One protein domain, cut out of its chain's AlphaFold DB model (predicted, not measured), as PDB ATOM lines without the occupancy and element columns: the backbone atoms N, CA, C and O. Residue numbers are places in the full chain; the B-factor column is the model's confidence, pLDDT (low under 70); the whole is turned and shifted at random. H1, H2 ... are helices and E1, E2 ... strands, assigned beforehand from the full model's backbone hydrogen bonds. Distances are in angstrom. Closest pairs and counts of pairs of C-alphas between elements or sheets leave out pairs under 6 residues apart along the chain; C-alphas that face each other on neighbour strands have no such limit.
ATOM      1  N   LEU A  26      57.764  99.226  96.880       92.44
ATOM      2  CA  LEU A  26      58.457  98.764  95.678       92.44
ATOM      3  C   LEU A  26      59.297  97.533  95.996       92.44
ATOM      4  O   LEU A  26      59.820  97.408  97.097       92.44
ATOM      5  N   THR A  27      59.482  96.647  95.025       96.19
ATOM      6  CA  THR A  27      60.292  95.438  95.215       96.19
ATOM      7  C   THR A  27      61.684  95.638  94.630       96.19
ATOM      8  O   THR A  27      61.821  95.853  93.426       96.19
ATOM      9  N   LEU A  28      62.722  95.556  95.458       97.56
ATOM     10  CA  LEU A  28      64.117  95.735  95.057       97.56
ATOM     11  C   LEU A  28      64.914  94.451  95.289       97.56
ATOM     12  O   LEU A  28      64.892  93.889  96.383       97.56
ATOM     13  N   ARG A  29      65.654  94.018  94.267       97.94
ATOM     14  CA  ARG A  29      66.541  92.859  94.354       97.94
ATOM     15  C   ARG A  29      67.866  93.223  95.010       97.94
ATOM     16  O   ARG A  29      68.585  94.089  94.512       97.94
ATOM     17  N   PHE A  30      68.196  92.504  96.070       97.62
ATOM     18  CA  PHE A  30      69.514  92.464  96.680       97.62
ATOM     19  C   PHE A  30      70.251  91.206  96.228       97.62
ATOM     20  O   PHE A  30      69.662  90.127  96.147       97.62
ATOM     21  N   THR A  31      71.544  91.352  95.961       95.69
ATOM     22  CA  THR A  31      72.448  90.267  95.581       95.69
ATOM     23  C   THR A  31      73.560  90.156  96.615       95.69
ATOM     24  O   THR A  31      74.230  91.146  96.911       95.69
ATOM     25  N   HIS A  32      73.736  88.963  97.168       91.31
ATOM     26  CA  HIS A  32      74.847  88.593  98.036       91.31
ATOM     27  C   HIS A  32      76.121  88.378  97.216       91.31
ATOM     28  O   HIS A  32      76.054  87.977  96.053       91.31
ATOM     29  N   ASP A  33      77.290  88.580  97.819       83.44
ATOM     30  CA  ASP A  33      78.581  88.371  97.144       83.44
ATOM     31  C   ASP A  33      78.839  86.925  96.687       83.44
ATOM     32  O   ASP A  33      79.613  86.702  95.760       83.44
ATOM     33  N   GLY A  34      78.157  85.949  97.285       77.94
ATOM     34  CA  GLY A  34      78.121  84.550  96.854       77.94
ATOM     35  C   GLY A  34      77.145  84.267  95.704       77.94
ATOM     36  O   GLY A  34      77.005  83.118  95.299       77.94
ATOM     37  N   GLY A  35      76.458  85.288  95.180       86.00
ATOM     38  CA  GLY A  35      75.542  85.189  94.040       86.00
ATOM     39  C   GLY A  35      74.078  84.909  94.396       86.00
ATOM     40  O   GLY A  35      73.226  84.953  93.509       86.00
ATOM     41  N   GLU A  36      73.755  84.661  95.669       89.06
ATOM     42  CA  GLU A  36      72.363  84.532  96.123       89.06
ATOM     43  C   GLU A  36      71.600  85.850  95.911       89.06
ATOM     44  O   GLU A  36      72.140  86.935  96.116       89.06
ATOM     45  N   THR A  37      70.322  85.777  95.531       94.88
ATOM     46  CA  THR A  37      69.465  86.963  95.393       94.88
ATOM     47  C   THR A  37      68.228  86.878  96.277       94.88
ATOM     48  O   THR A  37      67.589  85.827  96.340       94.88
ATOM     49  N   LYS A  38      67.835  88.003  96.881       96.12
ATOM     50  CA  LYS A  38      66.576  88.166  97.618       96.12
ATOM     51  C   LYS A  38      65.886  89.448  97.187       96.12
ATOM     52  O   LYS A  38      66.519  90.493  97.062       96.12
ATOM     53  N   ASP A  39      64.579  89.366  96.996       97.44
ATOM     54  CA  ASP A  39      63.750  90.522  96.688       97.44
ATOM     55  C   ASP A  39      63.146  91.058  97.992       97.44
ATOM     56  O   ASP A  39      62.422  90.344  98.690       97.44
ATOM     57  N   LEU A  40      63.474  92.307  98.331       97.50
ATOM     58  CA  LEU A  40      62.975  92.994  99.520       97.50
ATOM     59  C   LEU A  40      61.930  94.034  99.129       97.50
ATOM     60  O   LEU A  40      62.073  94.735  98.123       97.50
ATOM     61  N   GLN A  41      60.897  94.167  99.953       96.50
ATOM     62  CA  GLN A  41      59.983  95.293  99.867       96.50
ATOM     63  C   GLN A  41      60.645  96.527 100.473       96.50
ATOM     64  O   GLN A  41      61.117  96.524 101.604       96.50
ATOM     65  N   ILE A  42      60.664  97.608  99.712       94.94
ATOM     66  CA  ILE A  42      61.162  98.909 100.131       94.94
ATOM     67  C   ILE A  42      59.966  99.834 100.217       94.94
ATOM     68  O   ILE A  42      59.153  99.893  99.294       94.94
ATOM     69  N   THR A  43      59.859 100.563 101.321       92.44
ATOM     70  CA  THR A  43      58.844 101.601 101.441       92.44
ATOM     71  C   THR A  43      59.424 102.915 100.956       92.44
ATOM     72  O   THR A  43      60.484 103.338 101.412       92.44
ATOM     73  N   SER A  44      58.732 103.564 100.031       89.31
ATOM     74  CA  SER A  44      59.058 104.904  99.571       89.31
ATOM     75  C   SER A  44      57.796 105.751  99.539       89.31
ATOM     76  O   SER A  44      56.721 105.297  99.152       89.31
ATOM     77  N   PHE A  45      57.904 106.997  99.963       87.12
ATOM     78  CA  PHE A  45      56.832 107.968  99.831       87.12
ATOM     79  C   PHE A  45      57.421 109.352  99.625       87.12
ATOM     80  O   PHE A  45      58.569 109.627  99.978       87.12
ATOM     81  N   LYS A  46      56.625 110.241  99.039       84.62
ATOM     82  CA  LYS A  46      56.994 111.648  98.922       84.62
ATOM     83  C   LYS A  46      56.519 112.419 100.148       84.62
ATOM     84  O   LYS A  46      55.397 112.194 100.614       84.62
ATOM     85  N   ASN A  47      57.353 113.332 100.625       84.69
ATOM     86  CA  ASN A  47      56.942 114.389 101.539       84.69
ATOM     87  C   ASN A  47      56.198 115.441 100.709       84.69
ATOM     88  O   ASN A  47      56.617 115.776  99.593       84.69
ATOM     89  N   ARG A  48      55.036 115.884 101.185       81.12
ATOM     90  CA  ARG A  48      54.169 116.791 100.423       81.12
ATOM     91  C   ARG A  48      54.191 118.178 101.034       81.12
ATOM     92  O   ARG A  48      54.332 118.326 102.241       81.12
ATOM     93  N   ALA A  49      54.044 119.178 100.173       76.38
ATOM     94  CA  ALA A  49      53.973 120.581 100.575       76.38
ATOM     95  C   ALA A  49      52.538 121.041 100.919       76.38
ATOM     96  O   ALA A  49      52.331 122.226 101.157       76.38
ATOM     97  N   ASP A  50      51.552 120.137 100.875       73.06
ATOM     98  CA  ASP A  50      50.138 120.397 101.179       73.06
ATOM     99  C   ASP A  50      49.722 119.797 102.540       73.06
ATOM    100  O   ASP A  50      50.521 119.125 103.189       73.06
ATOM    101  N   ASP A  51      48.472 120.016 102.975       67.94
ATOM    102  CA  ASP A  51      47.941 119.645 104.310       67.94
ATOM    103  C   ASP A  51      48.026 118.140 104.673       67.94
ATOM    104  O   ASP A  51      47.669 117.735 105.780       67.94
ATOM    105  N   SER A  52      48.486 117.281 103.756       68.31
ATOM    106  CA  SER A  52      48.711 115.852 103.984       68.31
ATOM    107  C   SER A  52      50.212 115.561 103.986       68.31
ATOM    108  O   SER A  52      50.815 115.598 102.922       68.31
ATOM    109  N   PRO A  53      50.830 115.130 105.096       65.69
ATOM    110  CA  PRO A  53      52.292 115.114 105.224       65.69
ATOM    111  C   PRO A  53      53.016 114.119 104.295       65.69
ATOM    112  O   PRO A  53      54.196 114.298 103.997       65.69
ATOM    113  N   VAL A  54      52.335 113.068 103.816       74.38
ATOM    114  CA  VAL A  54      52.931 112.012 102.975       74.38
ATOM    115  C   VAL A  54      52.013 111.581 101.828       74.38
ATOM    116  O   VAL A  54      50.791 111.740 101.882       74.38
ATOM    117  N   GLY A  55      52.587 111.020 100.760       76.00
ATOM    118  CA  GLY A  55      51.820 110.397  99.677       76.00
ATOM    119  C   GLY A  55      52.623 109.421  98.819       76.00
ATOM    120  O   GLY A  55      53.844 109.343  98.909       76.00
ATOM    121  N   SER A  56      51.934 108.682  97.947       80.81
ATOM    122  CA  SER A  56      52.583 107.775  96.988       80.81
ATOM    123  C   SER A  56      53.484 108.540  96.006       80.81
ATOM    124  O   SER A  56      53.127 109.644  95.572       80.81
ATOM    125  N   TRP A  57      54.621 107.944  95.618       81.38
ATOM    126  CA  TRP A  57      55.587 108.541  94.680       81.38
ATOM    127  C   TRP A  57      55.014 108.793  93.284       81.38
ATOM    128  O   TRP A  57      55.513 109.673  92.590       81.38
ATOM    129  N   VAL A  58      53.971 108.065  92.868       80.94
ATOM    130  CA  VAL A  58      53.328 108.284  91.562       80.94
ATOM    131  C   VAL A  58      52.259 109.368  91.581       80.94
ATOM    132  O   VAL A  58      51.758 109.741  90.526       80.94
ATOM    133  N   SER A  59      51.872 109.889  92.746       78.12
ATOM    134  CA  SER A  59      50.803 110.893  92.785       78.12
ATOM    135  C   SER A  59      51.291 112.260  92.273       78.12
ATOM    136  O   SER A  59      52.402 112.680  92.580       78.12
ATOM    137  N   GLY A  60      50.450 113.002  91.548       72.62
ATOM    138  CA  GLY A  60      50.763 114.300  90.919       72.62
ATOM    139  C   GLY A  60      50.759 115.515  91.858       72.62
ATOM    140  O   GLY A  60      50.704 116.652  91.409       72.62
ATOM    141  N   ARG A  61      50.759 115.292  93.175       75.00
ATOM    142  CA  ARG A  61      50.754 116.351  94.207       75.00
ATOM    143  C   ARG A  61      52.144 116.944  94.445       75.00
ATOM    144  O   ARG A  61      53.136 116.236  94.266       75.00
ATOM    145  N   VAL A  62      52.189 118.199  94.894       75.50
ATOM    146  CA  VAL A  62      53.422 118.971  95.104       75.50
ATOM    147  C   VAL A  62      54.348 118.263  96.099       75.50
ATOM    148  O   VAL A  62      53.925 117.885  97.192       75.50
ATOM    149  N   VAL A  63      55.602 118.066  95.693       79.69
ATOM    150  CA  VAL A  63      56.674 117.520  96.536       79.69
ATOM    151  C   VAL A  63      57.248 118.663  97.371       79.69
ATOM    152  O   VAL A  63      57.515 119.735  96.827       79.69
ATOM    153  N   SER A  64      57.408 118.457  98.674       84.56
ATOM    154  CA  SER A  64      58.050 119.438  99.551       84.56
ATOM    155  C   SER A  64      59.576 119.451  99.364       84.56
ATOM    156  O   SER A  64      60.128 118.523  98.764       84.56
ATOM    157  N   PRO A  65      60.297 120.467  99.873       83.44
ATOM    158  CA  PRO A  65      61.761 120.504  99.812       83.44
ATOM    159  C   PRO A  65      62.455 119.273 100.428       83.44
ATOM    160  O   PRO A  65      63.553 118.921 100.005       83.44
ATOM    161  N   GLU A  66      61.810 118.570 101.367       83.38
ATOM    162  CA  GLU A  66      62.296 117.317 101.968       83.38
ATOM    163  C   GLU A  66      62.237 116.113 101.008       83.38
ATOM    164  O   GLU A  66      62.706 115.023 101.344       83.38
ATOM    165  N   GLY A  67      61.640 116.264  99.823       85.81
ATOM    166  CA  GLY A  67      61.715 115.289  98.738       85.81
ATOM    167  C   GLY A  67      61.051 113.945  99.051       85.81
ATOM    168  O   GLY A  67      59.885 113.875  99.442       85.81
ATOM    169  N   PHE A  68      61.789 112.855  98.835       85.81
ATOM    170  CA  PHE A  68      61.318 111.483  99.034       85.81
ATOM    171  C   PHE A  68      61.962 110.859 100.269       85.81
ATOM    172  O   PHE A  68      63.160 111.014 100.502       85.81
ATOM    173  N   ARG A  69      61.181 110.082 101.021       87.88
ATOM    174  CA  ARG A  69      61.683 109.222 102.090       87.88
ATOM    175  C   ARG A  69      61.588 107.772 101.646       87.88
ATOM    176  O   ARG A  69      60.513 107.313 101.272       87.88
ATOM    177  N   THR A  70      62.705 107.060 101.727       90.25
ATOM    178  CA  THR A  70      62.813 105.656 101.322       90.25
ATOM    179  C   THR A  70      63.505 104.866 102.425       90.25
ATOM    180  O   THR A  70      64.557 105.282 102.903       90.25
ATOM    181  N   PHE A  71      62.924 103.743 102.843       92.44
ATOM    182  CA  PHE A  71      63.470 102.878 103.888       92.44
ATOM    183  C   PHE A  71      63.105 101.406 103.660       92.44
ATOM    184  O   PHE A  71      62.142 101.079 102.963       92.44
ATOM    185  N   ILE A  72      63.881 100.516 104.273       95.75
ATOM    186  CA  ILE A  72      63.646  99.070 104.270       95.75
ATOM    187  C   ILE A  72      62.914  98.721 105.575       95.75
ATOM    188  O   ILE A  72      63.448  99.024 106.644       95.75
ATOM    189  N   PRO A  73      61.705  98.132 105.540       94.50
ATOM    190  CA  PRO A  73      61.038  97.654 106.746       94.50
ATOM    191  C   PRO A  73      61.897  96.616 107.474       94.50
ATOM    192  O   PRO A  73      62.495  95.747 106.841       94.50
ATOM    193  N   SER A  74      61.926  96.658 108.807       92.06
ATOM    194  CA  SER A  74      62.723  95.717 109.610       92.06
ATOM    195  C   SER A  74      62.345  94.254 109.358       92.06
ATOM    196  O   SER A  74      63.220  93.398 109.293       92.06
ATOM    197  N   SER A  75      61.061  93.969 109.122       94.06
ATOM    198  CA  SER A  75      60.565  92.628 108.785       94.06
ATOM    199  C   SER A  75      61.153  92.063 107.489       94.06
ATOM    200  O   SER A  75      61.218  90.848 107.327       94.06
ATOM    201  N   GLU A  76      61.587  92.922 106.565       96.00
ATOM    202  CA  GLU A  76      62.202  92.502 105.304       96.00
ATOM    203  C   GLU A  76      63.662  92.086 105.495       96.00
ATOM    204  O   GLU A  76      64.141  91.211 104.775       96.00
ATOM    205  N   LEU A  77      64.353  92.635 106.499       93.06
ATOM    206  CA  LEU A  77      65.748  92.291 106.789       93.06
ATOM    207  C   LEU A  77      65.902  90.819 107.209       93.06
ATOM    208  O   LEU A  77      66.896  90.193 106.857       93.06
ATOM    209  N   ASN A  78      64.883  90.230 107.844       88.94
ATOM    210  CA  ASN A  78      64.871  88.814 108.242       88.94
ATOM    211  C   ASN A  78      64.915  87.832 107.057       88.94
ATOM    212  O   ASN A  78      65.183  86.649 107.246       88.94
ATOM    213  N   LYS A  79      64.642  88.291 105.829       92.88
ATOM    214  CA  LYS A  79      64.742  87.452 104.622       92.88
ATOM    215  C   LYS A  79      66.191  87.210 104.194       92.88
ATOM    216  O   LYS A  79      66.439  86.328 103.370       92.88
ATOM    217  N   LEU A  80      67.131  88.002 104.710       91.50
ATOM    218  CA  LEU A  80      68.558  87.878 104.440       91.50
ATOM    219  C   LEU A  80      69.172  86.881 105.429       91.50
ATOM    220  O   LEU A  80      69.768  87.260 106.428       91.50
ATOM    221  N   SER A  81      68.999  85.588 105.155       82.62
ATOM    222  CA  SER A  81      69.486  84.503 106.018       82.62
ATOM    223  C   SER A  81      70.992  84.248 105.919       82.62
ATOM    224  O   SER A  81      71.547  83.542 106.751       82.62
ATOM    225  N   THR A  82      71.650  84.779 104.888       83.56
ATOM    226  CA  THR A  82      73.070  84.531 104.619       83.56
ATOM    227  C   THR A  82      73.899  85.732 105.057       83.56
ATOM    228  O   THR A  82      73.710  86.843 104.550       83.56
ATOM    229  N   ALA A  83      74.843  85.501 105.973       83.19
ATOM    230  CA  ALA A  83      75.796  86.515 106.411       83.19
ATOM    231  C   ALA A  83      76.708  86.980 105.262       83.19
ATOM    232  O   ALA A  83      77.057  86.218 104.357       83.19
ATOM    233  N   GLY A  84      77.128  88.237 105.308       81.00
ATOM    234  CA  GLY A  84      77.975  88.885 104.318       81.00
ATOM    235  C   GLY A  84      77.327  90.123 103.707       81.00
ATOM    236  O   GLY A  84      76.362  90.688 104.226       81.00
ATOM    237  N   ILE A  85      77.896  90.568 102.588       88.38
ATOM    238  CA  ILE A  85      77.506  91.825 101.961       88.38
ATOM    239  C   ILE A  85      76.413  91.576 100.926       88.38
ATOM    240  O   ILE A  85      76.594  90.811  99.979       88.38
ATOM    241  N   TRP A  86      75.304  92.290 101.087       94.12
ATOM    242  CA  TRP A  86      74.201  92.342 100.139       94.12
ATOM    243  C   TRP A  86      74.170  93.703  99.454       94.12
ATOM    244  O   TRP A  86      74.173  94.741 100.119       94.12
ATOM    245  N   ARG A  87      74.117  93.716  98.120       96.88
ATOM    246  CA  ARG A  87      74.103  94.943  97.314       96.88
ATOM    247  C   ARG A  87      72.842  95.046  96.476       96.88
ATOM    248  O   ARG A  87      72.398  94.068  95.884       96.88
ATOM    249  N   ALA A  88      72.311  96.255  96.369       97.62
ATOM    250  CA  ALA A  88      71.233  96.593  95.452       97.62
ATOM    251  C   ALA A  88      71.470  97.963  94.819       97.62
ATOM    252  O   ALA A  88      72.185  98.809  95.360       97.62
ATOM    253  N   LYS A  89      70.833  98.199  93.672       96.81
ATOM    254  CA  LYS A  89      70.841  99.500  93.000       96.81
ATOM    255  C   LYS A  89      69.408  99.927  92.733       96.81
ATOM    256  O   LYS A  89      68.774  99.390  91.839       96.81
ATOM    257  N   LEU A  90      68.898 100.892  93.486       94.69
ATOM    258  CA  LEU A  90      67.585 101.478  93.236       94.69
ATOM    259  C   LEU A  90      67.723 102.571  92.174       94.69
ATOM    260  O   LEU A  90      68.554 103.465  92.329       94.69
ATOM    261  N   LYS A  91      66.922 102.505  91.107       93.25
ATOM    262  CA  LYS A  91      66.825 103.568  90.100       93.25
ATOM    263  C   LYS A  91      65.420 104.146  90.122       93.25
ATOM    264  O   LYS A  91      64.444 103.409  90.029       93.25
ATOM    265  N   MET A  92      65.319 105.461  90.214       88.44
ATOM    266  CA  MET A  92      64.052 106.180  90.140       88.44
ATOM    267  C   MET A  92      64.162 107.278  89.093       88.44
ATOM    268  O   MET A  92      65.217 107.883  88.929       88.44
ATOM    269  N   GLN A  93      63.060 107.561  88.410       88.75
ATOM    270  CA  GLN A  93      62.964 108.729  87.544       88.75
ATOM    271  C   GLN A  93      62.168 109.799  88.264       88.75
ATOM    272  O   GLN A  93      61.000 109.588  88.594       88.75
ATOM    273  N   VAL A  94      62.780 110.957  88.475       86.06
ATOM    274  CA  VAL A  94      62.043 112.134  88.918       86.06
ATOM    275  C   VAL A  94      61.413 112.753  87.682       86.06
ATOM    276  O   VAL A  94      62.093 113.089  86.707       86.06
ATOM    277  N   LYS A  95      60.090 112.876  87.719       83.75
ATOM    278  CA  LYS A  95      59.291 113.395  86.617       83.75
ATOM    279  C   LYS A  95      58.456 114.570  87.096       83.75
ATOM    280  O   LYS A  95      57.915 114.542  88.199       83.75
ATOM    281  N   ALA A  96      58.340 115.587  86.255       81.06
ATOM    282  CA  ALA A  96      57.305 116.595  86.405       81.06
ATOM    283  C   ALA A  96      56.006 116.091  85.772       81.06
ATOM    284  O   ALA A  96      56.011 115.208  84.911       81.06
ATOM    285  N   TRP A  97      54.892 116.670  86.199       75.88
ATOM    286  CA  TRP A  97      53.601 116.392  85.590       75.88
ATOM    287  C   TRP A  97      53.569 116.860  84.124       75.88
ATOM    288  O   TRP A  97      54.181 117.875  83.788       75.88
ATOM    289  N   ASP A  98      52.862 116.111  83.279       73.88
ATOM    290  CA  ASP A  98      52.589 116.449  81.876       73.88
ATOM    291  C   ASP A  98      51.082 116.700  81.688       73.88
ATOM    292  O   ASP A  98      50.264 116.200  82.463       73.88
ATOM    293  N   SER A  99      50.696 117.456  80.662       69.31
ATOM    294  CA  SER A  99      49.303 117.736  80.294       69.31
ATOM    295  C   SER A  99      48.587 116.499  79.726       69.31
ATOM    296  O   SER A  99      48.233 116.420  78.556       69.31
ATOM    297  N   CYS A 100      48.370 115.496  80.571       69.00
ATOM    298  CA  CYS A 100      47.621 114.296  80.227       69.00
ATOM    299  C   CYS A 100      46.112 114.590  80.252       69.00
ATOM    300  O   CYS A 100      45.559 114.967  81.283       69.00
ATOM    301  N   SER A 101      45.450 114.415  79.107       59.06
ATOM    302  CA  SER A 101      44.079 114.875  78.817       59.06
ATOM    303  C   SER A 101      42.946 114.106  79.510       59.06
ATOM    304  O   SER A 101      41.784 114.472  79.357       59.06
ATOM    305  N   ASN A 102      43.246 113.055  80.280       58.97
ATOM    306  CA  ASN A 102      42.237 112.297  81.020       58.97
ATOM    307  C   ASN A 102      42.684 112.044  82.467       58.97
ATOM    308  O   ASN A 102      43.398 111.087  82.767       58.97
ATOM    309  N   TRP A 103      42.228 112.922  83.360       56.78
ATOM    310  CA  TRP A 103      42.612 112.998  84.773       56.78
ATOM    311  C   TRP A 103      42.081 111.861  85.660       56.78
ATOM    312  O   TRP A 103      42.461 111.790  86.830       56.78
ATOM    313  N   SER A 104      41.197 111.002  85.138       55.69
ATOM    314  CA  SER A 104      40.428 110.039  85.945       55.69
ATOM    315  C   SER A 104      40.734 108.565  85.663       55.69
ATOM    316  O   SER A 104      40.584 107.750  86.569       55.69
ATOM    317  N   THR A 105      41.207 108.210  84.461       54.88
ATOM    318  CA  THR A 105      41.406 106.793  84.082       54.88
ATOM    319  C   THR A 105      42.771 106.467  83.485       54.88
ATOM    320  O   THR A 105      43.131 105.292  83.441       54.88
ATOM    321  N   ASN A 106      43.547 107.459  83.034       59.56
ATOM    322  CA  ASN A 106      44.759 107.199  82.257       59.56
ATOM    323  C   ASN A 106      46.010 107.603  83.038       59.56
ATOM    324  O   ASN A 106      46.201 108.760  83.409       59.56
ATOM    325  N   ALA A 107      46.879 106.626  83.273       70.00
ATOM    326  CA  ALA A 107      48.160 106.838  83.918       70.00
ATOM    327  C   ALA A 107      49.083 107.673  83.001       70.00
ATOM    328  O   ALA A 107      49.242 107.369  81.819       70.00
ATOM    329  N   CYS A 108      49.671 108.744  83.534       77.31
ATOM    330  CA  CYS A 108      50.403 109.756  82.775       77.31
ATOM    331  C   CYS A 108      51.905 109.413  82.687       77.31
ATOM    332  O   CYS A 108      52.515 109.116  83.719       77.31
ATOM    333  N   PRO A 109      52.546 109.464  81.502       79.06
ATOM    334  CA  PRO A 109      53.974 109.167  81.369       79.06
ATOM    335  C   PRO A 109      54.873 110.172  82.104       79.06
ATOM    336  O   PRO A 109      55.939 109.768  82.576       79.06
ATOM    337  N   GLY A 110      54.428 111.428  82.249       82.69
ATOM    338  CA  GLY A 110      55.163 112.522  82.891       82.69
ATOM    339  C   GLY A 110      56.368 113.015  82.082       82.69
ATOM    340  O   GLY A 110      56.893 112.314  81.219       82.69
ATOM    341  N   ILE A 111      56.853 114.214  82.403       86.62
ATOM    342  CA  ILE A 111      58.047 114.809  81.791       86.62
ATOM    343  C   ILE A 111      59.268 114.402  82.614       86.62
ATOM    344  O   ILE A 111      59.403 114.816  83.765       86.62
ATOM    345  N   HIS A 112      60.170 113.610  82.036       89.56
ATOM    346  CA  HIS A 112      61.433 113.247  82.684       89.56
ATOM    347  C   HIS A 112      62.259 114.491  83.044       89.56
ATOM    348  O   HIS A 112      62.406 115.402  82.229       89.56
ATOM    349  N   ARG A 113      62.796 114.532  84.269       89.62
ATOM    350  CA  ARG A 113      63.669 115.616  84.744       89.62
ATOM    351  C   ARG A 113      65.063 115.121  85.077       89.62
ATOM    352  O   ARG A 113      66.031 115.726  84.635       89.62
ATOM    353  N   VAL A 114      65.153 114.059  85.871       90.75
ATOM    354  CA  VAL A 114      66.437 113.500  86.295       90.75
ATOM    355  C   VAL A 114      66.297 112.025  86.652       90.75
ATOM    356  O   VAL A 114      65.279 111.596  87.204       90.75
ATOM    357  N   ASP A 115      67.334 111.250  86.348       92.00
ATOM    358  CA  ASP A 115      67.509 109.902  86.874       92.00
ATOM    359  C   ASP A 115      68.188 109.973  88.245       92.00
ATOM    360  O   ASP A 115      69.288 110.506  88.399       92.00
ATOM    361  N   TRP A 116      67.544 109.398  89.252       89.50
ATOM    362  CA  TRP A 116      68.095 109.231  90.587       89.50
ATOM    363  C   TRP A 116      68.510 107.780  90.796       89.50
ATOM    364  O   TRP A 116      67.796 106.845  90.429       89.50
ATOM    365  N   THR A 117      69.685 107.576  91.380       93.50
ATOM    366  CA  THR A 117      70.231 106.245  91.635       93.50
ATOM    367  C   THR A 117      70.793 106.180  93.045       93.50
ATOM    368  O   THR A 117      71.621 107.009  93.412       93.50
ATOM    369  N   ALA A 118      70.411 105.147  93.793       92.69
ATOM    370  CA  ALA A 118      71.005 104.815  95.080       92.69
ATOM    371  C   ALA A 118      71.621 103.415  95.039       92.69
ATOM    372  O   ALA A 118      70.950 102.437  94.701       92.69
ATOM    373  N   THR A 119      72.896 103.319  95.405       95.81
ATOM    374  CA  THR A 119      73.558 102.040  95.677       95.81
ATOM    375  C   THR A 119      73.416 101.746  97.163       95.81
ATOM    376  O   THR A 119      73.837 102.550  97.991       95.81
ATOM    377  N   ILE A 120      72.813 100.610  97.497       95.69
ATOM    378  CA  ILE A 120      72.544 100.195  98.873       95.69
ATOM    379  C   ILE A 120      73.431  98.993  99.177       95.69
ATOM    380  O   ILE A 120      73.440  98.030  98.410       95.69
ATOM    381  N   THR A 121      74.143  99.053 100.299       96.06
ATOM    382  CA  THR A 121      74.975  97.959 100.808       96.06
ATOM    383  C   THR A 121      74.513  97.623 102.218       96.06
ATOM    384  O   THR A 121      74.528  98.494 103.085       96.06
ATOM    385  N   LEU A 122      74.104  96.378 102.445       93.88
ATOM    386  CA  LEU A 122      73.762  95.856 103.766       93.88
ATOM    387  C   LEU A 122      74.838  94.859 104.187       93.88
ATOM    388  O   LEU A 122      75.139  93.927 103.442       93.88
ATOM    389  N   ASN A 123      75.414  95.066 105.368       90.94
ATOM    390  CA  ASN A 123      76.313  94.103 105.989       90.94
ATOM    391  C   ASN A 123      75.506  93.248 106.969       90.94
ATOM    392  O   ASN A 123      75.081  93.748 108.010       90.94
ATOM    393  N   VAL A 124      75.246  91.998 106.599       88.31
ATOM    394  CA  VAL A 124      74.470  91.057 107.411       88.31
ATOM    395  C   VAL A 124      75.442  90.193 108.198       88.31
ATOM    396  O   VAL A 124      76.298  89.539 107.609       88.31
ATOM    397  N   THR A 125      75.308  90.178 109.518       87.00
ATOM    398  CA  THR A 125      76.138  89.354 110.399       87.00
ATOM    399  C   THR A 125      75.290  88.306 111.109       87.00
ATOM    400  O   THR A 125      74.088  88.468 111.299       87.00
TER     401      THR A 125
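Overview. This is residues 26 to 125 of the 300 residues of the protein "Colonization factor antigen I subunit E" of Serratia fonticola (UniProt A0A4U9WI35). One long sheet of five antiparallel strands curls like part of a barrel, open between its edge strands E3 and E5, and the short helix H1 only grazes it. The long hairpin of E4 and E5 runs along the length, and residues 101 to 106 of its loop stick out. The printed part has 100 residues with one named helix and five named strands, in the order E1, E2, E3, H1, E4, E5; the sheet's order is E3, E2, E1, E4, E5, and the class is mostly strand. The whole is loose, with a radius of gyration of the C-alphas of 16.6 A, and elongated, spanning 49 by 26 by 24 A.

Arrangement. E1, residues 26 to 32, and E2, residues 37 to 48, form an antiparallel hairpin at 140 degrees, with N 28 and O 40 within hydrogen-bond range at 2.9 A. E3, residues 63 to 71, forms a hairpin with E2 at 158 degrees, with N 45 and O 69 at 2.9 A; E3 bends by 83 degrees at residue 66. E1, E2 and E3 are a meander, each strand the antiparallel neighbour of the one before. The pairing is staggered: E2 pairs with E1 over residues 37 to 42 and with E3 over residues 43 to 48. H1, residues 74 to 77, only grazes the sheet with residues 75 to 77; its closest C-alphas to E2 are those of Glu 76 and Leu 40, 5.9 A apart. H1 is too short for an O i to N i+4 pair; its one O i to N i+3 pair is within range. E4, residues 84 to 96, is antiparallel to E1 at 149 degrees, with N 31 and O 87 at 2.8 A. E5, residues 111 to 124, forms a hairpin with E4 at 165 degrees, with N 90 and O 118 at 2.8 A. E3 and E5 are apart.

Along the chain. E1 begins at C-alpha 26, (58.457, 98.764, 95.678). E2 is 33.9 A long, E4 38.9 A and E5 38.6 A; E5 ends at C-alpha 124, (74.470, 91.057, 107.411).

Size, cuts and confidence. The farthest C-alphas, of Ser 101 and Thr 125, are 51.7 A apart. The printed part has no cut; the links E2 to E3 and E4 to E5 are long. Residues 51 to 53 and 99 to 106 have pLDDT under 70.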